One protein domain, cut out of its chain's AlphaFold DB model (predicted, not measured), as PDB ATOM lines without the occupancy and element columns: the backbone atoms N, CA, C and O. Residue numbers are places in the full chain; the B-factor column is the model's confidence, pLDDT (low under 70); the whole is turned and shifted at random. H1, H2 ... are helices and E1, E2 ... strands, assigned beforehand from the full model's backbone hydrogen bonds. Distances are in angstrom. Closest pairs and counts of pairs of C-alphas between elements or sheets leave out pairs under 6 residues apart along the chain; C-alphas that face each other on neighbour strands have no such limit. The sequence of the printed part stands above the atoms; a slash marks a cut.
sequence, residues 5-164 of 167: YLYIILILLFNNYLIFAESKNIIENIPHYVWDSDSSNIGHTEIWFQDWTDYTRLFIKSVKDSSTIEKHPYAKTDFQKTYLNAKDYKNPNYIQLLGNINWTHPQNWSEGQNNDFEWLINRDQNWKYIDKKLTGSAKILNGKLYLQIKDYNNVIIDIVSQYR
ATOM      1  N   TYR A   5      -3.510  34.698   2.837       74.62
ATOM      2  CA  TYR A   5      -3.806  34.179   4.173       74.62
ATOM      3  C   TYR A   5      -4.880  33.080   4.191       74.62
ATOM      4  O   TYR A   5      -4.843  32.209   5.053       74.62
ATOM      5  N   LEU A   6      -5.803  33.070   3.216       75.44
ATOM      6  CA  LEU A   6      -6.854  32.049   3.137       75.44
ATOM      7  C   LEU A   6      -6.272  30.658   2.824       75.44
ATOM      8  O   LEU A   6      -6.726  29.660   3.375       75.44
ATOM      9  N   TYR A   7      -5.235  30.599   1.982       74.31
ATOM     10  CA  TYR A   7      -4.576  29.343   1.612       74.31
ATOM     11  C   TYR A   7      -3.767  28.751   2.768       74.31
ATOM     12  O   TYR A   7      -3.761  27.539   2.953       74.31
ATOM     13  N   ILE A   8      -3.137  29.599   3.586       76.19
ATOM     14  CA  ILE A   8      -2.351  29.160   4.747       76.19
ATOM     15  C   ILE A   8      -3.260  28.516   5.807       76.19
ATOM     16  O   ILE A   8      -2.924  27.465   6.349       76.19
ATOM     17  N   ILE A   9      -4.440  29.094   6.048       76.06
ATOM     18  CA  ILE A   9      -5.428  28.538   6.987       76.06
ATOM     19  C   ILE A   9      -5.955  27.184   6.487       76.06
ATOM     20  O   ILE A   9      -6.067  26.241   7.267       76.06
ATOM     21  N   LEU A  10      -6.212  27.051   5.183       68.00
ATOM     22  CA  LEU A  10      -6.648  25.791   4.574       68.00
ATOM     23  C   LEU A  10      -5.588  24.682   4.687       68.00
ATOM     24  O   LEU A  10      -5.932  23.544   4.996       68.00
ATOM     25  N   ILE A  11      -4.305  25.012   4.512       73.94
ATOM     26  CA  ILE A  11      -3.193  24.058   4.668       73.94
ATOM     27  C   ILE A  11      -3.028  23.629   6.135       73.94
ATOM     28  O   ILE A  11      -2.795  22.451   6.406       73.94
ATOM     29  N   LEU A  12      -3.187  24.545   7.093       67.25
ATOM     30  CA  LEU A  12      -3.132  24.216   8.523       67.25
ATOM     31  C   LEU A  12      -4.305  23.329   8.963       67.25
ATOM     32  O   LEU A  12      -4.115  22.418   9.770       67.25
ATOM     33  N   LEU A  13      -5.500  23.540   8.405       66.19
ATOM     34  CA  LEU A  13      -6.656  22.681   8.671       66.19
ATOM     35  C   LEU A  13      -6.474  21.280   8.068       66.19
ATOM     36  O   LEU A  13      -6.754  20.297   8.746       66.19
ATOM     37  N   PHE A  14      -5.924  21.160   6.853       59.91
ATOM     38  CA  PHE A  14      -5.657  19.855   6.228       59.91
ATOM     39  C   PHE A  14      -4.570  19.038   6.945       59.91
ATOM     40  O   PHE A  14      -4.698  17.819   7.046       59.91
ATOM     41  N   ASN A  15      -3.532  19.682   7.490       59.09
ATOM     42  CA  ASN A  15      -2.482  18.966   8.226       59.09
ATOM     43  C   ASN A  15      -2.971  18.390   9.567       59.09
ATOM     44  O   ASN A  15      -2.486  17.343   9.980       59.09
ATOM     45  N   ASN A  16      -3.967  19.005  10.217       58.22
ATOM     46  CA  ASN A  16      -4.542  18.455  11.451       58.22
ATOM     47  C   ASN A  16      -5.442  17.229  11.204       58.22
ATOM     48  O   ASN A  16      -5.533  16.362  12.069       58.22
ATOM     49  N   TYR A  17      -6.056  17.108  10.021       55.81
ATOM     50  CA  TYR A  17      -6.849  15.921   9.674       55.81
ATOM     51  C   TYR A  17      -5.992  14.678   9.398       55.81
ATOM     52  O   TYR A  17      -6.450  13.563   9.631       55.81
ATOM     53  N   LEU A  18      -4.744  14.844   8.946       53.34
ATOM     54  CA  LEU A  18      -3.854  13.716   8.639       53.34
ATOM     55  C   LEU A  18      -3.224  13.073   9.885       53.34
ATOM     56  O   LEU A  18      -2.805  11.921   9.817       53.34
ATOM     57  N   ILE A  19      -3.191  13.772  11.024       51.38
ATOM     58  CA  ILE A  19      -2.602  13.252  12.273       51.38
ATOM     59  C   ILE A  19      -3.592  12.343  13.030       51.38
ATOM     60  O   ILE A  19      -3.173  11.496  13.810       51.38
ATOM     61  N   PHE A  20      -4.896  12.429  12.745       50.03
ATOM     62  CA  PHE A  20      -5.924  11.576  13.364       50.03
ATOM     63  C   PHE A  20      -6.207  10.262  12.620       50.03
ATOM     64  O   PHE A  20      -7.157   9.553  12.951       50.03
ATOM     65  N   ALA A  21      -5.365   9.892  11.653       45.44
ATOM     66  CA  ALA A  21      -5.305   8.532  11.128       45.44
ATOM     67  C   ALA A  21      -4.296   7.690  11.928       45.44
ATOM     68  O   ALA A  21      -3.511   6.929  11.365       45.44
ATOM     69  N   GLU A  22      -4.282   7.843  13.253       43.69
ATOM     70  CA  GLU A  22      -3.642   6.858  14.110       43.69
ATOM     71  C   GLU A  22      -4.441   5.565  13.945       43.69
ATOM     72  O   GLU A  22      -5.660   5.531  14.137       43.69
ATOM     73  N   SER A  23      -3.769   4.520  13.463       43.12
ATOM     74  CA  SER A  23      -4.369   3.217  13.237       43.12
ATOM     75  C   SER A  23      -5.113   2.802  14.500       43.12
ATOM     76  O   SER A  23      -4.485   2.509  15.520       43.12
ATOM     77  N   LYS A  24      -6.446   2.720  14.431       40.53
ATOM     78  CA  LYS A  24      -7.179   1.774  15.265       40.53
ATOM     79  C   LYS A  24      -6.555   0.418  14.952       40.53
ATOM     80  O   LYS A  24      -6.940  -0.231  13.985       40.53
ATOM     81  N   ASN A  25      -5.547   0.017  15.722       43.53
ATOM     82  CA  ASN A  25      -5.252  -1.391  15.889       43.53
ATOM     83  C   ASN A  25      -6.590  -1.969  16.322       43.53
ATOM     84  O   ASN A  25      -7.125  -1.577  17.360       43.53
ATOM     85  N   ILE A  26      -7.210  -2.745  15.439       52.69
ATOM     86  CA  ILE A  26      -8.523  -3.322  15.681       52.69
ATOM     87  C   ILE A  26      -8.289  -4.412  16.723       52.69
ATOM     88  O   ILE A  26      -8.054  -5.572  16.409       52.69
ATOM     89  N   ILE A  27      -8.259  -3.980  17.979       60.50
ATOM     90  CA  ILE A  27      -8.079  -4.776  19.194       60.50
ATOM     91  C   ILE A  27      -9.208  -5.819  19.339       60.50
ATOM     92  O   ILE A  27      -9.079  -6.796  20.072       60.50
ATOM     93  N   GLU A  28     -10.304  -5.622  18.609       66.38
ATOM     94  CA  GLU A  28     -11.483  -6.486  18.567       66.38
ATOM     95  C   GLU A  28     -11.329  -7.680  17.606       66.38
ATOM     96  O   GLU A  28     -12.144  -8.593  17.655       66.38
ATOM     97  N   ASN A  29     -10.298  -7.721  16.749       75.94
ATOM     98  CA  ASN A  29     -10.172  -8.791  15.755       75.94
ATOM     99  C   ASN A  29      -9.572 -10.072  16.339       75.94
ATOM    100  O   ASN A  29      -8.557 -10.048  17.038       75.94
ATOM    101  N   ILE A  30     -10.159 -11.207  15.954       81.62
ATOM    102  CA  ILE A  30      -9.678 -12.541  16.310       81.62
ATOM    103  C   ILE A  30      -8.247 -12.755  15.809       81.62
ATOM    104  O   ILE A  30      -7.934 -12.449  14.655       81.62
ATOM    105  N   PRO A  31      -7.363 -13.362  16.619       79.62
ATOM    106  CA  PRO A  31      -6.066 -13.795  16.136       79.62
ATOM    107  C   PRO A  31      -6.220 -14.952  15.138       79.62
ATOM    108  O   PRO A  31      -6.392 -16.110  15.525       79.62
ATOM    109  N   HIS A  32      -6.085 -14.660  13.843       80.56
ATOM    110  CA  HIS A  32      -6.136 -15.637  12.743       80.56
ATOM    111  C   HIS A  32      -4.863 -16.503  12.624       80.56
ATOM    112  O   HIS A  32      -4.417 -16.831  11.523       80.56
ATOM    113  N   TYR A  33      -4.256 -16.871  13.750       87.19
ATOM    114  CA  TYR A  33      -3.042 -17.681  13.805       87.19
ATOM    115  C   TYR A  33      -3.352 -19.114  14.229       87.19
ATOM    116  O   TYR A  33      -4.333 -19.383  14.926       87.19
ATOM    117  N   VAL A  34      -2.469 -20.031  13.837       92.50
ATOM    118  CA  VAL A  34      -2.394 -21.352  14.461       92.50
ATOM    119  C   VAL A  34      -1.550 -21.221  15.722       92.50
ATOM    120  O   VAL A  34      -0.475 -20.619  15.695       92.50
ATOM    121  N   TRP A  35      -2.042 -21.775  16.818       93.81
ATOM    122  CA  TRP A  35      -1.415 -21.727  18.126       93.81
ATOM    123  C   TRP A  35      -0.998 -23.131  18.542       93.81
ATOM    124  O   TRP A  35      -1.836 -24.025  18.643       93.81
ATOM    125  N   ASP A  36       0.289 -23.310  18.808       94.19
ATOM    126  CA  ASP A  36       0.860 -24.581  19.243       94.19
ATOM    127  C   ASP A  36       0.995 -24.596  20.758       94.19
ATOM    128  O   ASP A  36       1.506 -23.644  21.349       94.19
ATOM    129  N   SER A  37       0.515 -25.660  21.397       93.56
ATOM    130  CA  SER A  37       0.543 -25.783  22.851       93.56
ATOM    131  C   SER A  37       1.974 -25.814  23.379       93.56
ATOM    132  O   SER A  37       2.745 -26.708  23.027       93.56
ATOM    133  N   ASP A  38       2.276 -24.914  24.306       92.25
ATOM    134  CA  ASP A  38       3.425 -25.025  25.204       92.25
ATOM    135  C   ASP A  38       3.090 -25.931  26.395       92.25
ATOM    136  O   ASP A  38       3.928 -26.694  26.868       92.25
ATOM    137  N   SER A  39       1.848 -25.846  26.882       91.56
ATOM    138  CA  SER A  39       1.316 -26.651  27.981       91.56
ATOM    139  C   SER A  39      -0.134 -27.012  27.694       91.56
ATOM    140  O   SER A  39      -0.912 -26.158  27.274       91.56
ATOM    141  N   SER A  40      -0.508 -28.268  27.923       92.31
ATOM    142  CA  SER A  40      -1.871 -28.751  27.713       92.31
ATOM    143  C   SER A  40      -2.161 -29.964  28.586       92.31
ATOM    144  O   SER A  40      -1.341 -30.878  28.682       92.31
ATOM    145  N   ASN A  41      -3.360 -30.008  29.165       91.69
ATOM    146  CA  ASN A  41      -3.853 -31.170  29.901       91.69
ATOM    147  C   ASN A  41      -4.282 -32.351  28.999       91.69
ATOM    148  O   ASN A  41      -4.547 -33.431  29.519       91.69
ATOM    149  N   ILE A  42      -4.359 -32.162  27.675       88.38
ATOM    150  CA  ILE A  42      -4.792 -33.187  26.705       88.38
ATOM    151  C   ILE A  42      -3.677 -33.654  25.757       88.38
ATOM    152  O   ILE A  42      -3.935 -34.476  24.884       88.38
ATOM    153  N   GLY A  43      -2.443 -33.175  25.945       87.31
ATOM    154  CA  GLY A  43      -1.291 -33.496  25.095       87.31
ATOM    155  C   GLY A  43      -0.957 -32.396  24.084       87.31
ATOM    156  O   GLY A  43      -1.541 -31.314  24.095       87.31
ATOM    157  N   HIS A  44       0.016 -32.649  23.204       91.06
ATOM    158  CA  HIS A  44       0.448 -31.652  22.216       91.06
ATOM    159  C   HIS A  44      -0.720 -31.256  21.304       91.06
ATOM    160  O   HIS A  44      -1.275 -32.107  20.607       91.06
ATOM    161  N   THR A  45      -1.073 -29.972  21.292       93.12
ATOM    162  CA  THR A  45      -2.319 -29.469  20.715       93.12
ATOM    163  C   THR A  45      -2.095 -28.268  19.800       93.12
ATOM    164  O   THR A  45      -1.372 -27.338  20.138       93.12
ATOM    165  N   GLU A  46      -2.764 -28.284  18.652       94.44
ATOM    166  CA  GLU A  46      -2.895 -27.171  17.715       94.44
ATOM    167  C   GLU A  46      -4.281 -26.538  17.911       94.44
ATOM    168  O   GLU A  46      -5.296 -27.244  17.908       94.44
ATOM    169  N   ILE A  47      -4.331 -25.217  18.075       95.00
ATOM    170  CA  ILE A  47      -5.566 -24.438  18.213       95.00
ATOM    171  C   ILE A  47      -5.648 -23.432  17.074       95.00
ATOM    172  O   ILE A  47      -4.666 -22.764  16.752       95.00
ATOM    173  N   TRP A  48      -6.831 -23.279  16.489       94.06
ATOM    174  CA  TRP A  48      -7.065 -22.269  15.468       94.06
ATOM    175  C   TRP A  48      -8.486 -21.713  15.550       94.06
ATOM    176  O   TRP A  48      -9.461 -22.467  15.535       94.06
ATOM    177  N   PHE A  49      -8.589 -20.385  15.613       92.94
ATOM    178  CA  PHE A  49      -9.841 -19.667  15.419       92.94
ATOM    179  C   PHE A  49      -9.997 -19.314  13.939       92.94
ATOM    180  O   PHE A  49      -9.134 -18.672  13.338       92.94
ATOM    181  N   GLN A  50     -11.103 -19.749  13.350       90.75
ATOM    182  CA  GLN A  50     -11.464 -19.487  11.966       90.75
ATOM    183  C   GLN A  50     -12.653 -18.539  11.958       90.75
ATOM    184  O   GLN A  50     -13.752 -18.934  12.345       90.75
ATOM    185  N   ASP A  51     -12.427 -17.306  11.533       88.38
ATOM    186  CA  ASP A  51     -13.489 -16.319  11.404       88.38
ATOM    187  C   ASP A  51     -13.978 -16.266   9.958       88.38
ATOM    188  O   ASP A  51     -13.183 -16.110   9.027       88.38
ATOM    189  N   TRP A  52     -15.281 -16.442   9.780       85.31
ATOM    190  CA  TRP A  52     -15.985 -16.322   8.509       85.31
ATOM    191  C   TRP A  52     -16.941 -15.134   8.587       85.31
ATOM    192  O   TRP A  52     -17.183 -14.588   9.657       85.31
ATOM    193  N   THR A  53     -17.515 -14.737   7.452       82.69
ATOM    194  CA  THR A  53     -18.411 -13.571   7.381       82.69
ATOM    195  C   THR A  53     -19.597 -13.657   8.351       82.69
ATOM    196  O   THR A  53     -20.067 -12.634   8.837       82.69
ATOM    197  N   ASP A  54     -20.100 -14.862   8.601       84.69
ATOM    198  CA  ASP A  54     -21.353 -15.135   9.307       84.69
ATOM    199  C   ASP A  54     -21.189 -15.987  10.574       84.69
ATOM    200  O   ASP A  54     -22.125 -16.093  11.367       84.69
ATOM    201  N   TYR A  55     -20.021 -16.592  10.794       88.12
ATOM    202  CA  TYR A  55     -19.743 -17.357  12.006       88.12
ATOM    203  C   TYR A  55     -18.250 -17.454  12.299       88.12
ATOM    204  O   TYR A  55     -17.408 -17.490  11.403       88.12
ATOM    205  N   THR A  56     -17.935 -17.648  13.573       91.69
ATOM    206  CA  THR A  56     -16.597 -18.029  14.006       91.69
ATOM    207  C   THR A  56     -16.581 -19.509  14.391       91.69
ATOM    208  O   THR A  56     -17.558 -20.063  14.902       91.69
ATOM    209  N   ARG A  57     -15.460 -20.187  14.153       92.56
ATOM    210  CA  ARG A  57     -15.255 -21.602  14.458       92.56
ATOM    211  C   ARG A  57     -13.954 -21.812  15.218       92.56
ATOM    212  O   ARG A  57     -12.938 -21.198  14.910       92.56
ATOM    213  N   LEU A  58     -13.992 -22.716  16.188       94.31
ATOM    214  CA  LEU A  58     -12.827 -23.167  16.936       94.31
ATOM    215  C   LEU A  58     -12.462 -24.584  16.493       94.31
ATOM    216  O   LEU A  58     -13.307 -25.488  16.485       94.31
ATOM    217  N   PHE A  59     -11.197 -24.753  16.121       93.88
ATOM    218  CA  PHE A  59     -10.580 -26.035  15.817       93.88
ATOM    219  C   PHE A  59      -9.521 -26.363  16.865       93.88
ATOM    220  O   PHE A  59      -8.608 -25.569  17.096       93.88
ATOM    221  N   ILE A  60      -9.640 -27.543  17.471       93.56
ATOM    222  CA  ILE A  60      -8.657 -28.093  18.405       93.56
ATOM    223  C   ILE A  60      -8.228 -29.459  17.886       93.56
ATOM    224  O   ILE A  60      -9.058 -30.354  17.709       93.56
ATOM    225  N   LYS A  61      -6.926 -29.638  17.674       92.81
ATOM    226  CA  LYS A  61      -6.335 -30.917  17.281       92.81
ATOM    227  C   LYS A  61      -5.240 -31.300  18.257       92.81
ATOM    228  O   LYS A  61      -4.223 -30.627  18.321       92.81
ATOM    229  N   SER A  62      -5.424 -32.400  18.972       91.00
ATOM    230  CA  SER A  62      -4.480 -32.881  19.979       91.00
ATOM    231  C   SER A  62      -3.918 -34.251  19.618       91.00
ATOM    232  O   SER A  62      -4.618 -35.064  19.014       91.00
ATOM    233  N   VAL A  63      -2.658 -34.521  19.951       85.75
ATOM    234  CA  VAL A  63      -2.057 -35.855  19.823       85.75
ATOM    235  C   VAL A  63      -2.470 -36.681  21.034       85.75
ATOM    236  O   VAL A  63      -2.072 -36.371  22.152       85.75
ATOM    237  N   LYS A  64      -3.246 -37.741  20.802       77.69
ATOM    238  CA  LYS A  64      -3.717 -38.633  21.862       77.69
ATOM    239  C   LYS A  64      -2.694 -39.721  22.164       77.69
ATOM    240  O   LYS A  64      -2.276 -39.870  23.299       77.69
ATOM    241  N   ASP A  65      -2.301 -40.458  21.126       76.00
ATOM    242  CA  ASP A  65      -1.465 -41.658  21.216       76.00
ATOM    243  C   ASP A  65      -0.664 -41.844  19.918       76.00
ATOM    244  O   ASP A  65      -0.785 -41.064  18.976       76.00
ATOM    245  N   SER A  66       0.118 -42.918  19.820       79.25
ATOM    246  CA  SER A  66       0.699 -43.377  18.554       79.25
ATOM    247  C   SER A  66       0.416 -44.858  18.344       79.25
ATOM    248  O   SER A  66       0.668 -45.658  19.244       79.25
ATOM    249  N   SER A  67      -0.053 -45.231  17.157       80.31
ATOM    250  CA  SER A  67      -0.111 -46.622  16.715       80.31
ATOM    251  C   SER A  67       1.183 -46.986  15.990       80.31
ATOM    252  O   SER A  67       1.773 -46.152  15.307       80.31
ATOM    253  N   THR A  68       1.658 -48.216  16.156       83.81
ATOM    254  CA  THR A  68       2.801 -48.713  15.378       83.81
ATOM    255  C   THR A  68       2.248 -49.466  14.183       83.81
ATOM    256  O   THR A  68       1.454 -50.387  14.354       83.81
ATOM    257  N   ILE A  69       2.631 -49.047  12.981       81.44
ATOM    258  CA  ILE A  69       2.308 -49.759  11.752       81.44
ATOM    259  C   ILE A  69       3.512 -50.627  11.434       81.44
ATOM    260  O   ILE A  69       4.595 -50.117  11.131       81.44
ATOM    261  N   GLU A  70       3.311 -51.935  11.562       83.00
ATOM    262  CA  GLU A  70       4.319 -52.922  11.209       83.00
ATOM    263  C   GLU A  70       4.649 -52.817   9.721       83.00
ATOM    264  O   GLU A  70       3.781 -52.583   8.870       83.00
ATOM    265  N   LYS A  71       5.927 -52.991   9.395       82.06
ATOM    266  CA  LYS A  71       6.358 -53.090   8.005       82.06
ATOM    267  C   LYS A  71       5.600 -54.220   7.305       82.06
ATOM    268  O   LYS A  71       5.358 -55.286   7.867       82.06
ATOM    269  N   HIS A  72       5.266 -54.005   6.037       76.75
ATOM    270  CA  HIS A  72       4.552 -55.013   5.263       76.75
ATOM    271  C   HIS A  72       5.379 -56.315   5.152       76.75
ATOM    272  O   HIS A  72       6.589 -56.225   4.923       76.75
ATOM    273  N   PRO A  73       4.770 -57.517   5.220       71.88
ATOM    274  CA  PRO A  73       5.495 -58.796   5.163       71.88
ATOM    275  C   PRO A  73       6.337 -58.993   3.894       71.88
ATOM    276  O   PRO A  73       7.343 -59.695   3.909       71.88
ATOM    277  N   TYR A  74       5.939 -58.344   2.798       71.12
ATOM    278  CA  TYR A  74       6.647 -58.364   1.511       71.12
ATOM    279  C   TYR A  74       7.448 -57.087   1.234       71.12
ATOM    280  O   TYR A  74       7.858 -56.849   0.098       71.12
ATOM    281  N   ALA A  75       7.638 -56.225   2.237       71.56
ATOM    282  CA  ALA A  75       8.506 -55.071   2.086       71.56
ATOM    283  C   ALA A  75       9.934 -55.574   1.843       71.56
ATOM    284  O   ALA A  75      10.541 -56.205   2.709       71.56
ATOM    285  N   LYS A  76      10.448 -55.329   0.637       62.97
ATOM    286  CA  LYS A  76      11.786 -55.750   0.234       62.97
ATOM    287  C   LYS A  76      12.840 -55.203   1.207       62.97
ATOM    288  O   LYS A  76      12.975 -53.993   1.387       62.97
ATOM    289  N   THR A  77      13.568 -56.112   1.850       61.19
ATOM    290  CA  THR A  77      14.751 -55.834   2.678       61.19
ATOM    291  C   THR A  77      15.969 -56.459   2.014       61.19
ATOM    292  O   THR A  77      16.520 -57.444   2.492       61.19
ATOM    293  N   ASP A  78      16.335 -55.932   0.853       57.72
ATOM    294  CA  ASP A  78      17.415 -56.411  -0.015       57.72
ATOM    295  C   ASP A  78      18.537 -55.368  -0.188       57.72
ATOM    296  O   ASP A  78      19.488 -55.576  -0.943       57.72
ATOM    297  N   PHE A  79      18.492 -54.255   0.554       63.16
ATOM    298  CA  PHE A  79      19.514 -53.217   0.468       63.16
ATOM    299  C   PHE A  79      20.718 -53.524   1.371       63.16
ATOM    300  O   PHE A  79      20.584 -53.691   2.582       63.16
ATOM    301  N   GLN A  80      21.931 -53.471   0.800       69.19
ATOM    302  CA  GLN A  80      23.205 -53.526   1.545       69.19
ATOM    303  C   GLN A  80      23.321 -52.435   2.630       69.19
ATOM    304  O   GLN A  80      24.159 -52.525   3.522       69.19
ATOM    305  N   LYS A  81      22.487 -51.390   2.556       65.25
ATOM    306  CA  LYS A  81      22.453 -50.278   3.504       65.25
ATOM    307  C   LYS A  81      21.208 -50.367   4.387       65.25
ATOM    308  O   LYS A  81      20.096 -50.107   3.937       65.25
ATOM    309  N   THR A  82      21.410 -50.635   5.674       64.06
ATOM    310  CA  THR A  82      20.354 -50.890   6.673       64.06
ATOM    311  C   THR A  82      19.351 -49.740   6.849       64.06
ATOM    312  O   THR A  82      18.231 -49.966   7.301       64.06
ATOM    313  N   TYR A  83      19.722 -48.501   6.503       63.91
ATOM    314  CA  TYR A  83      18.828 -47.338   6.596       63.91
ATOM    315  C   TYR A  83      17.768 -47.278   5.484       63.91
ATOM    316  O   TYR A  83      16.812 -46.525   5.625       63.91
ATOM    317  N   LEU A  84      17.924 -48.059   4.408       64.06
ATOM    318  CA  LEU A  84      16.955 -48.168   3.308       64.06
ATOM    319  C   LEU A  84      15.935 -49.292   3.524       64.06
ATOM    320  O   LEU A  84      14.991 -49.430   2.752       64.06
ATOM    321  N   ASN A  85      16.119 -50.100   4.569       74.00
ATOM    322  CA  ASN A  85      15.204 -51.182   4.895       74.00
ATOM    323  C   ASN A  85      13.904 -50.625   5.475       74.00
ATOM    324  O   ASN A  85      13.929 -49.709   6.301       74.00
ATOM    325  N   ALA A  86      12.780 -51.228   5.089       75.94
ATOM    326  CA  ALA A  86      11.492 -50.917   5.686       75.94
ATOM    327  C   ALA A  86      11.530 -51.182   7.199       75.94
ATOM    328  O   ALA A  86      11.961 -52.247   7.657       75.94
ATOM    329  N   LYS A  87      11.080 -50.191   7.964       78.81
ATOM    330  CA  LYS A  87      10.950 -50.243   9.419       78.81
ATOM    331  C   LYS A  87       9.509 -49.957   9.783       78.81
ATOM    332  O   LYS A  87       8.813 -49.255   9.048       78.81
ATOM    333  N   ASP A  88       9.109 -50.467  10.933       82.88
ATOM    334  CA  ASP A  88       7.845 -50.082  11.534       82.88
ATOM    335  C   ASP A  88       7.865 -48.572  11.762       82.88
ATOM    336  O   ASP A  88       8.887 -48.003  12.173       82.88
ATOM    337  N   TYR A  89       6.752 -47.911  11.474       82.38
ATOM    338  CA  TYR A  89       6.636 -46.478  11.696       82.38
ATOM    339  C   TYR A  89       5.500 -46.185  12.665       82.38
ATOM    340  O   TYR A  89       4.454 -46.835  12.666       82.38
ATOM    341  N   LYS A  90       5.730 -45.192  13.528       80.75
ATOM    342  CA  LYS A  90       4.726 -44.725  14.478       80.75
ATOM    343  C   LYS A  90       3.821 -43.715  13.793       80.75
ATOM    344  O   LYS A  90       4.284 -42.656  13.376       80.75
ATOM    345  N   ASN A  91       2.541 -44.041  13.702       79.50
ATOM    346  CA  ASN A  91       1.513 -43.142  13.224       79.50
ATOM    347  C   ASN A  91       0.818 -42.473  14.425       79.50
ATOM    348  O   ASN A  91       0.208 -43.172  15.239       79.50
ATOM    349  N   PRO A  92       0.921 -41.147  14.593       78.38
ATOM    350  CA  PRO A  92       0.217 -40.448  15.661       78.38
ATOM    351  C   PRO A  92      -1.303 -40.520  15.455       78.38
ATOM    352  O   PRO A  92      -1.824 -40.233  14.379       78.38
ATOM    353  N   ASN A  93      -2.013 -40.879  16.519       80.50
ATOM    354  CA  ASN A  93      -3.460 -40.809  16.617       80.50
ATOM    355  C   ASN A  93      -3.837 -39.449  17.200       80.50
ATOM    356  O   ASN A  93      -3.317 -39.038  18.240       80.50
ATOM    357  N   TYR A  94      -4.765 -38.763  16.548       82.31
ATOM    358  CA  TYR A  94      -5.194 -37.432  16.956       82.31
ATOM    359  C   TYR A  94      -6.577 -37.480  17.596       82.31
ATOM    360  O   TYR A  94      -7.350 -38.382  17.332       82.31
ATOM    361  N   ILE A  95      -6.913 -36.484  18.401       83.75
ATOM    362  CA  ILE A  95      -8.291 -36.079  18.656       83.75
ATOM    363  C   ILE A  95      -8.477 -34.764  17.913       83.75
ATOM    364  O   ILE A  95      -7.647 -33.866  18.026       83.75
ATOM    365  N   GLN A  96      -9.548 -34.657  17.136       88.88
ATOM    366  CA  GLN A  96      -9.921 -33.425  16.448       88.88
ATOM    367  C   GLN A  96     -11.326 -33.048  16.882       88.88
ATOM    368  O   GLN A  96     -12.230 -33.878  16.808       88.88
ATOM    369  N   LEU A  97     -11.484 -31.814  17.344       90.69
ATOM    370  CA  LEU A  97     -12.760 -31.232  17.721       90.69
ATOM    371  C   LEU A  97     -12.953 -29.952  16.921       90.69
ATOM    372  O   LEU A  97     -12.093 -29.068  16.911       90.69
ATOM    373  N   LEU A  98     -14.092 -29.876  16.241       91.88
ATOM    374  CA  LEU A  98     -14.477 -28.735  15.430       91.88
ATOM    375  C   LEU A  98     -15.882 -28.295  15.837       91.88
ATOM    376  O   LEU A  98     -16.789 -29.117  15.992       91.88
ATOM    377  N   GLY A  99     -16.065 -26.990  15.995       92.44
ATOM    378  CA  GLY A  99     -17.369 -26.448  16.348       92.44
ATOM    379  C   GLY A  99     -17.455 -24.943  16.198       92.44
ATOM    380  O   GLY A  99     -16.447 -24.243  16.301       92.44
ATOM    381  N   ASN A 100     -18.665 -24.452  15.953       94.00
ATOM    382  CA  ASN A 100     -18.923 -23.018  15.870       94.00
ATOM    383  C   ASN A 100     -18.904 -22.411  17.275       94.00
ATOM    384  O   ASN A 100     -19.339 -23.061  18.229       94.00
ATOM    385  N   ILE A 101     -18.405 -21.185  17.395       94.75
ATOM    386  CA  ILE A 101     -18.404 -20.447  18.654       94.75
ATOM    387  C   ILE A 101     -19.354 -19.261  18.580       94.75
ATOM    388  O   ILE A 101     -19.388 -18.541  17.586       94.75
ATOM    389  N   ASN A 102     -20.097 -19.070  19.662       94.56
ATOM    390  CA  ASN A 102     -20.954 -17.917  19.872       94.56
ATOM    391  C   ASN A 102     -20.381 -17.114  21.034       94.56
ATOM    392  O   ASN A 102     -20.361 -17.588  22.171       94.56
ATOM    393  N   TRP A 103     -19.903 -15.912  20.745       93.69
ATOM    394  CA  TRP A 103     -19.325 -15.027  21.749       93.69
ATOM    395  C   TRP A 103     -20.405 -14.498  22.687       93.69
ATOM    396  O   TRP A 103     -21.471 -14.075  22.241       93.69
ATOM    397  N   THR A 104     -20.137 -14.523  23.992       94.25
ATOM    398  CA  THR A 104     -21.080 -14.003  24.993       94.25
ATOM    399  C   THR A 104     -21.135 -12.475  24.965       94.25
ATOM    400  O   THR A 104     -22.190 -11.883  25.172       94.25
ATOM    401  N   HIS A 105     -20.001 -11.841  24.670       92.06
ATOM    402  CA  HIS A 105     -19.831 -10.393  24.601       92.06
ATOM    403  C   HIS A 105     -19.008 -10.024  23.356       92.06
ATOM    404  O   HIS A 105     -18.363 -10.906  22.780       92.06
ATOM    405  N   PRO A 106     -18.989  -8.743  22.942       90.31
ATOM    406  CA  PRO A 106     -18.034  -8.271  21.948       90.31
ATOM    407  C   PRO A 106     -16.605  -8.648  22.345       90.31
ATOM    408  O   PRO A 106     -16.224  -8.540  23.512       90.31
ATOM    409  N   GLN A 107     -15.839  -9.116  21.369       90.00
ATOM    410  CA  GLN A 107     -14.492  -9.612  21.600       90.00
ATOM    411  C   GLN A 107     -13.529  -8.468  21.913       90.00
ATOM    412  O   GLN A 107     -13.612  -7.381  21.343       90.00
ATOM    413  N   ASN A 108     -12.566  -8.744  22.780       91.94
ATOM    414  CA  ASN A 108     -11.455  -7.870  23.083       91.94
ATOM    415  C   ASN A 108     -10.197  -8.718  23.276       91.94
ATOM    416  O   ASN A 108     -10.037  -9.405  24.284       91.94
ATOM    417  N   TRP A 109      -9.288  -8.650  22.309       91.56
ATOM    418  CA  TRP A 109      -8.028  -9.391  22.326       91.56
ATOM    419  C   TRP A 109      -6.867  -8.572  22.898       91.56
ATOM    420  O   TRP A 109      -5.704  -8.932  22.715       91.56
ATOM    421  N   SER A 110      -7.173  -7.485  23.618       91.50
ATOM    422  CA  SER A 110      -6.181  -6.798  24.445       91.50
ATOM    423  C   SER A 110      -5.584  -7.745  25.474       91.50
ATOM    424  O   SER A 110      -6.229  -8.671  25.971       91.50
ATOM    425  N   GLU A 111      -4.357  -7.425  25.855       92.00
ATOM    426  CA  GLU A 111      -3.611  -8.116  26.893       92.00
ATOM    427  C   GLU A 111      -4.459  -8.359  28.160       92.00
ATOM    428  O   GLU A 111      -4.990  -7.435  28.780       92.00
ATOM    429  N   GLY A 112      -4.590  -9.633  28.530       93.12
ATOM    430  CA  GLY A 112      -5.272 -10.106  29.731       93.12
ATOM    431  C   GLY A 112      -6.803 -10.141  29.673       93.12
ATOM    432  O   GLY A 112      -7.405 -10.646  30.622       93.12
ATOM    433  N   GLN A 113      -7.438  -9.655  28.601       94.44
ATOM    434  CA  GLN A 113      -8.899  -9.626  28.489       94.44
ATOM    435  C   GLN A 113      -9.468 -11.009  28.164       94.44
ATOM    436  O   GLN A 113      -8.992 -11.699  27.262       94.44
ATOM    437  N   ASN A 114     -10.493 -11.413  28.915       95.56
ATOM    438  CA  ASN A 114     -11.186 -12.679  28.699       95.56
ATOM    439  C   ASN A 114     -12.259 -12.532  27.620       95.56
ATOM    440  O   ASN A 114     -13.106 -11.644  27.685       95.56
ATOM    441  N   ASN A 115     -12.251 -13.471  26.681       95.31
ATOM    442  CA  ASN A 115     -13.263 -13.633  25.652       95.31
ATOM    443  C   ASN A 115     -14.020 -14.926  25.933       95.31
ATOM    444  O   ASN A 115     -13.514 -16.017  25.657       95.31
ATOM    445  N   ASP A 116     -15.208 -14.791  26.511       96.88
ATOM    446  CA  ASP A 116     -16.070 -15.919  26.847       96.88
ATOM    447  C   ASP A 116     -16.983 -16.275  25.667       96.88
ATOM    448  O   ASP A 116     -17.492 -15.400  24.953       96.88
ATOM    449  N   PHE A 117     -17.183 -17.572  25.449       96.19
ATOM    450  CA  PHE A 117     -17.992 -18.088  24.351       96.19
ATOM    451  C   PHE A 117     -18.657 -19.420  24.689       96.19
ATOM    452  O   PHE A 117     -18.206 -20.197  25.532       96.19
ATOM    453  N   GLU A 118     -19.723 -19.717  23.958       96.56
ATOM    454  CA  GLU A 118     -20.293 -21.054  23.865       96.56
ATOM    455  C   GLU A 118     -19.714 -21.762  22.643       96.56
ATOM    456  O   GLU A 118     -19.641 -21.178  21.564       96.56
ATOM    457  N   TRP A 119     -19.324 -23.024  22.793       95.69
ATOM    458  CA  TRP A 119     -18.771 -23.832  21.714       95.69
ATOM    459  C   TRP A 119     -19.704 -24.987  21.377       95.69
ATOM    460  O   TRP A 119     -19.925 -25.894  22.183       95.69
ATOM    461  N   LEU A 120     -20.260 -24.941  20.170       93.31
ATOM    462  CA  LEU A 120     -21.158 -25.947  19.623       93.31
ATOM    463  C   LEU A 120     -20.336 -26.924  18.780       93.31
ATOM    464  O   LEU A 120     -20.087 -26.682  17.594       93.31
ATOM    465  N   ILE A 121     -19.881 -28.012  19.403       89.56
ATOM    466  CA  ILE A 121     -19.101 -29.055  18.735       89.56
ATOM    467  C   ILE A 121     -20.022 -29.830  17.805       89.56
ATOM    468  O   ILE A 121     -20.914 -30.552  18.253       89.56
ATOM    469  N   ASN A 122     -19.759 -29.712  16.507       81.62
ATOM    470  CA  ASN A 122     -20.533 -30.388  15.478       81.62
ATOM    471  C   ASN A 122     -19.784 -31.563  14.844       81.62
ATOM    472  O   ASN A 122     -20.439 -32.395  14.232       81.62
ATOM    473  N   ARG A 123     -18.453 -31.675  14.963       78.94
ATOM    474  CA  ARG A 123     -17.700 -32.807  14.389       78.94
ATOM    475  C   ARG A 123     -16.504 -33.228  15.230       78.94
ATOM    476  O   ARG A 123     -15.792 -32.387  15.781       78.94
ATOM    477  N   ASP A 124     -16.262 -34.536  15.233       76.25
ATOM    478  CA  ASP A 124     -15.033 -35.162  15.720       76.25
ATOM    479  C   ASP A 124     -14.113 -35.637  14.578       76.25
ATOM    480  O   ASP A 124     -14.421 -35.491  13.393       76.25
ATOM    481  N   GLN A 125     -12.981 -36.250  14.938       66.94
ATOM    482  CA  GLN A 125     -12.020 -36.840  13.995       66.94
ATOM    483  C   GLN A 125     -12.641 -37.886  13.043       66.94
ATOM    484  O   GLN A 125     -12.169 -38.050  11.920       66.94
ATOM    485  N   ASN A 126     -13.693 -38.591  13.471       71.50
ATOM    486  CA  ASN A 126     -14.383 -39.620  12.690       71.50
ATOM    487  C   ASN A 126     -15.587 -39.065  11.918       71.50
ATOM    488  O   ASN A 126     -16.394 -39.847  11.415       71.50
ATOM    489  N   TRP A 127     -15.723 -37.737  11.836       64.44
ATOM    490  CA  TRP A 127     -16.856 -37.053  11.210       64.44
ATOM    491  C   TRP A 127     -18.207 -37.402  11.848       64.44
ATOM    492  O   TRP A 127     -19.255 -37.240  11.221       64.44
ATOM    493  N   LYS A 128     -18.198 -37.861  13.105       69.62
ATOM    494  CA  LYS A 128     -19.417 -38.059  13.884       69.62
ATOM    495  C   LYS A 128     -19.864 -36.729  14.474       69.62
ATOM    496  O   LYS A 128     -19.063 -35.973  15.026       69.62
ATOM    497  N   TYR A 129     -21.163 -36.475  14.368       64.44
ATOM    498  CA  TYR A 129     -21.813 -35.351  15.027       64.44
ATOM    499  C   TYR A 129     -21.962 -35.676  16.514       64.44
ATOM    500  O   TYR A 129     -22.588 -36.674  16.870       64.44
ATOM    501  N   ILE A 130     -21.316 -34.878  17.368       72.19
ATOM    502  CA  ILE A 130     -21.379 -35.037  18.831       72.19
ATOM    503  C   ILE A 130     -22.541 -34.204  19.408       72.19
ATOM    504  O   ILE A 130     -23.030 -34.531  20.484       72.19
ATOM    505  N   ASP A 131     -22.988 -33.155  18.697       78.12
ATOM    506  CA  ASP A 131     -24.016 -32.191  19.123       78.12
ATOM    507  C   ASP A 131     -23.879 -31.806  20.601       78.12
ATOM    508  O   ASP A 131     -24.816 -31.866  21.398       78.12
ATOM    509  N   LYS A 132     -22.654 -31.425  20.979       88.88
ATOM    510  CA  LYS A 132     -22.315 -31.056  22.351       88.88
ATOM    511  C   LYS A 132     -22.071 -29.566  22.452       88.88
ATOM    512  O   LYS A 132     -21.297 -28.990  21.689       88.88
ATOM    513  N   LYS A 133     -22.710 -28.960  23.445       93.94
ATOM    514  CA  LYS A 133     -22.507 -27.569  23.825       93.94
ATOM    515  C   LYS A 133     -21.561 -27.505  25.019       93.94
ATOM    516  O   LYS A 133     -21.806 -28.151  26.032       93.94
ATOM    517  N   LEU A 134     -20.497 -26.728  24.883       95.31
ATOM    518  CA  LEU A 134     -19.508 -26.453  25.922       95.31
ATOM    519  C   LEU A 134     -19.389 -24.945  26.132       95.31
ATOM    520  O   LEU A 134     -19.855 -24.159  25.306       95.31
ATOM    521  N   THR A 135     -18.736 -24.536  27.211       97.06
ATOM    522  CA  THR A 135     -18.360 -23.136  27.432       97.06
ATOM    523  C   THR A 135     -16.851 -22.993  27.365       97.06
ATOM    524  O   THR A 135     -16.114 -23.921  27.697       97.06
ATOM    525  N   GLY A 136     -16.372 -21.849  26.902       97.12
ATOM    526  CA  GLY A 136     -14.950 -21.583  26.781       97.12
ATOM    527  C   GLY A 136     -14.600 -20.145  27.117       97.12
ATOM    528  O   GLY A 136     -15.440 -19.255  27.030       97.12
ATOM    529  N   SER A 137     -13.344 -19.941  27.500       97.06
ATOM    530  CA  SER A 137     -12.741 -18.621  27.657       97.06
ATOM    531  C   SER A 137     -11.385 -18.603  26.968       97.06
ATOM    532  O   SER A 137     -10.578 -19.519  27.176       97.06
ATOM    533  N   ALA A 138     -11.116 -17.558  26.196       96.62
ATOM    534  CA  ALA A 138      -9.830 -17.333  25.554       96.62
ATOM    535  C   ALA A 138      -9.269 -15.955  25.915       96.62
ATOM    536  O   ALA A 138     -10.001 -14.967  25.939       96.62
ATOM    537  N   LYS A 139      -7.963 -15.873  26.165       95.62
ATOM    538  CA  LYS A 139      -7.263 -14.593  26.339       95.62
ATOM    539  C   LYS A 139      -5.849 -14.651  25.798       95.62
ATOM    540  O   LYS A 139      -5.239 -15.721  25.763       95.62
ATOM    541  N   ILE A 140      -5.312 -13.490  25.444       94.81
ATOM    542  CA  ILE A 140      -3.885 -13.330  25.173       94.81
ATOM    543  C   ILE A 140      -3.222 -12.768  26.428       94.81
ATOM    544  O   ILE A 140      -3.700 -11.793  27.000       94.81
ATOM    545  N   LEU A 141      -2.150 -13.413  26.879       94.88
ATOM    546  CA  LEU A 141      -1.325 -12.937  27.985       94.88
ATOM    547  C   LEU A 141       0.145 -13.257  27.693       94.88
ATOM    548  O   LEU A 141       0.503 -14.401  27.414       94.88
ATOM    549  N   ASN A 142       1.005 -12.249  27.756       93.31
ATOM    550  CA  ASN A 142       2.421 -12.283  27.410       93.31
ATOM    551  C   ASN A 142       2.666 -12.869  26.008       93.31
ATOM    552  O   ASN A 142       3.565 -13.689  25.813       93.31
ATOM    553  N   GLY A 143       1.820 -12.502  25.038       90.69
ATOM    554  CA  GLY A 143       1.890 -13.007  23.660       90.69
ATOM    555  C   GLY A 143       1.525 -14.488  23.494       90.69
ATOM    556  O   GLY A 143       1.750 -15.053  22.421       90.69
ATOM    557  N   LYS A 144       0.972 -15.126  24.534       94.31
ATOM    558  CA  LYS A 144       0.491 -16.512  24.509       94.31
ATOM    559  C   LYS A 144      -1.026 -16.561  24.588       94.31
ATOM    560  O   LYS A 144      -1.637 -15.774  25.308       94.31
ATOM    561  N   LEU A 145      -1.618 -17.517  23.887       95.62
ATOM    562  CA  LEU A 145      -3.035 -17.831  23.985       95.62
ATOM    563  C   LEU A 145      -3.268 -18.736  25.193       95.62
ATOM    564  O   LEU A 145      -2.678 -19.808  25.288       95.62
ATOM    565  N   TYR A 146      -4.167 -18.323  26.075       97.00
ATOM    566  CA  TYR A 146      -4.718 -19.159  27.133       97.00
ATOM    567  C   TYR A 146      -6.131 -19.539  26.718       97.00
ATOM    568  O   TYR A 146      -6.965 -18.657  26.517       97.00
ATOM    569  N   LEU A 147      -6.383 -20.837  26.579       97.19
ATOM    570  CA  LEU A 147      -7.678 -21.388  26.209       97.19
ATOM    571  C   LEU A 147      -8.139 -22.360  27.289       97.19
ATOM    572  O   LEU A 147      -7.466 -23.351  27.565       97.19
ATOM    573  N   GLN A 148      -9.324 -22.109  27.831       97.50
ATOM    574  CA  GLN A 148      -9.983 -23.013  28.763       97.50
ATOM    575  C   GLN A 148     -11.357 -23.396  28.219       97.50
ATOM    576  O   GLN A 148     -12.126 -22.515  27.847       97.50
ATOM    577  N   ILE A 149     -11.673 -24.691  28.191       97.00
ATOM    578  CA  ILE A 149     -12.995 -25.221  27.834       97.00
ATOM    579  C   ILE A 149     -13.554 -25.999  29.018       97.00
ATOM    580  O   ILE A 149     -12.867 -26.833  29.621       97.00
ATOM    581  N   LYS A 150     -14.823 -25.746  29.324       96.25
ATOM    582  CA  LYS A 150     -15.570 -26.371  30.403       96.25
ATOM    583  C   LYS A 150     -16.762 -27.148  29.875       96.25
ATOM    584  O   LYS A 150     -17.449 -26.738  28.940       96.25
ATOM    585  N   ASP A 151     -17.010 -28.264  30.539       94.19
ATOM    586  CA  ASP A 151     -18.269 -28.989  30.488       94.19
ATOM    587  C   ASP A 151     -18.971 -28.767  31.830       94.19
ATOM    588  O   ASP A 151     -18.527 -29.265  32.872       94.19
ATOM    589  N   TYR A 152     -20.004 -27.925  31.828       91.94
ATOM    590  CA  TYR A 152     -20.596 -27.352  33.040       91.94
ATOM    591  C   TYR A 152     -19.540 -26.661  33.927       91.94
ATOM    592  O   TYR A 152     -19.013 -25.611  33.563       91.94
ATOM    593  N   ASN A 153     -19.215 -27.253  35.081       92.19
ATOM    594  CA  ASN A 153     -18.263 -26.708  36.052       92.19
ATOM    595  C   ASN A 153     -16.866 -27.336  35.945       92.19
ATOM    596  O   ASN A 153     -15.948 -26.904  36.640       92.19
ATOM    597  N   ASN A 154     -16.691 -28.343  35.087       94.38
ATOM    598  CA  ASN A 154     -15.448 -29.093  34.982       94.38
ATOM    599  C   ASN A 154     -14.612 -28.571  33.819       94.38
ATOM    600  O   ASN A 154     -15.071 -28.567  32.677       94.38
ATOM    601  N   VAL A 155     -13.372 -28.170  34.096       95.06
ATOM    602  CA  VAL A 155     -12.399 -27.835  33.051       95.06
ATOM    603  C   VAL A 155     -11.943 -29.127  32.385       95.06
ATOM    604  O   VAL A 155     -11.351 -29.987  33.031       95.06
ATOM    605  N   ILE A 156     -12.233 -29.260  31.093       94.31
ATOM    606  CA  ILE A 156     -11.874 -30.442  30.298       94.31
ATOM    607  C   ILE A 156     -10.697 -30.173  29.363       94.31
ATOM    608  O   ILE A 156      -9.946 -31.091  29.048       94.31
ATOM    609  N   ILE A 157     -10.498 -28.918  28.961       94.56
ATOM    610  CA  ILE A 157      -9.349 -28.486  28.167       94.56
ATOM    611  C   ILE A 157      -8.779 -27.238  28.829       94.56
ATOM    612  O   ILE A 157      -9.512 -26.279  29.061       94.56
ATOM    613  N   ASP A 158      -7.487 -27.263  29.123       96.56
ATOM    614  CA  ASP A 158      -6.723 -26.134  29.643       96.56
ATOM    615  C   ASP A 158      -5.382 -26.091  28.916       96.56
ATOM    616  O   ASP A 158      -4.594 -27.044  28.977       96.56
ATOM    617  N   ILE A 159      -5.181 -25.034  28.133       95.75
ATOM    618  CA  ILE A 159      -4.072 -24.928  27.197       95.75
ATOM    619  C   ILE A 159      -3.453 -23.540  27.267       95.75
ATOM    620  O   ILE A 159      -4.141 -22.521  27.207       95.75
ATOM    621  N   VAL A 160      -2.123 -23.530  27.297       96.81
ATOM    622  CA  VAL A 160      -1.296 -22.360  27.020       96.81
ATOM    623  C   VAL A 160      -0.542 -22.621  25.727       96.81
ATOM    624  O   VAL A 160       0.186 -23.610  25.630       96.81
ATOM    625  N   SER A 161      -0.691 -21.734  24.750       95.44
ATOM    626  CA  SER A 161      -0.117 -21.895  23.416       95.44
ATOM    627  C   SER A 161       0.642 -20.665  22.947       95.44
ATOM    628  O   SER A 161       0.280 -19.528  23.249       95.44
ATOM    629  N   GLN A 162       1.666 -20.896  22.138       94.62
ATOM    630  CA  GLN A 162       2.410 -19.863  21.429       94.62
ATOM    631  C   GLN A 162       1.975 -19.793  19.965       94.62
ATOM    632  O   GLN A 162       1.547 -20.788  19.378       94.62
ATOM    633  N   TYR A 163       2.073 -18.609  19.364       91.31
ATOM    634  CA  TYR A 163       1.741 -18.447  17.953       91.31
ATOM    635  C   TYR A 163       2.754 -19.203  17.081       91.31
ATOM    636  O   TYR A 163       3.970 -19.129  17.282       91.31
ATOM    637  N   ARG A 164       2.257 -19.910  16.068       87.62
ATOM    638  CA  ARG A 164       3.098 -20.556  15.063       87.62
ATOM    639  C   ARG A 164       3.594 -19.510  14.071       87.62
ATOM    640  O   ARG A 164       2.809 -18.909  13.340       87.62
TER     641      ARG A 164
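AT A GLANCE: This is residues 5 to 164 of the 167 residues of an uncharacterized protein of Candidatus Marinimicrobia bacterium (UniProt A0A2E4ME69). Eight strands, E1 to E8, form a closed barrel; the long hairpin of E3 and E4 makes an arm ending in the loop of residues 70 to 88, and at the domain's opposite end residues 5 to 25, with helix H1, stick out free. The printed part has 160 residues, with H1 followed by E1 to E8, an antiparallel meander in which each strand neighbours the one before; the class is mostly strand. The whole is extended, with a radius of gyration of the C-alphas of 24.4 A, and spans 93 by 49 by 29 A.

HOW THE PARTS SIT: Begin at the barrel, where E1, residues 34 to 40, and E2, residues 45 to 51, form a hairpin with N 35 and O 47 2.8 A apart. E3, residues 56 to 69, forms a hairpin with E2, N 48 to O 59 3.0 A. Look next at E4, residues 89 to 103, in a hairpin with E3: N 69 to O 89 is 2.9 A. Hairpins continue through E5, residues 115 to 124 (N 102 to O 118, 2.9 A), E6, residues 132 to 141 (N 117 to O 136, 2.9 A), E7, residues 144 to 151 (N 137 to O 148, 2.9 A), and E8, residues 154 to 163 (N 147 to O 159, 2.9 A). E8 and E1 are antiparallel neighbours at 124 degrees, N 38 to O 160 2.8 A. H1, residues 5 to 19, is not on the barrel; 8 of its 11 O i to N i+4 pairs are within hydrogen-bond range.

IN THESE COORDINATES: Find C-alpha 89 at (6.636, -46.478, 11.696); from there E4 runs 42.0 A. E3 is 37.0 A long and bends by 59 degrees at residue 65. H1 runs 22.5 A from C-alpha 5 at (-3.806, 34.179, 4.173); E8 ends at C-alpha 163, (1.741, -18.447, 17.953).

THE WHOLE: The farthest C-alphas, those of Tyr 5 and Pro 73, are 93.4 A apart. The printed part has no cut; the links H1 to E1, E3 to E4 and E4 to E5 are long. Look for pLDDT under 70 at residues 10, 12 to 28, 76 to 84, 125 and 127 to 129.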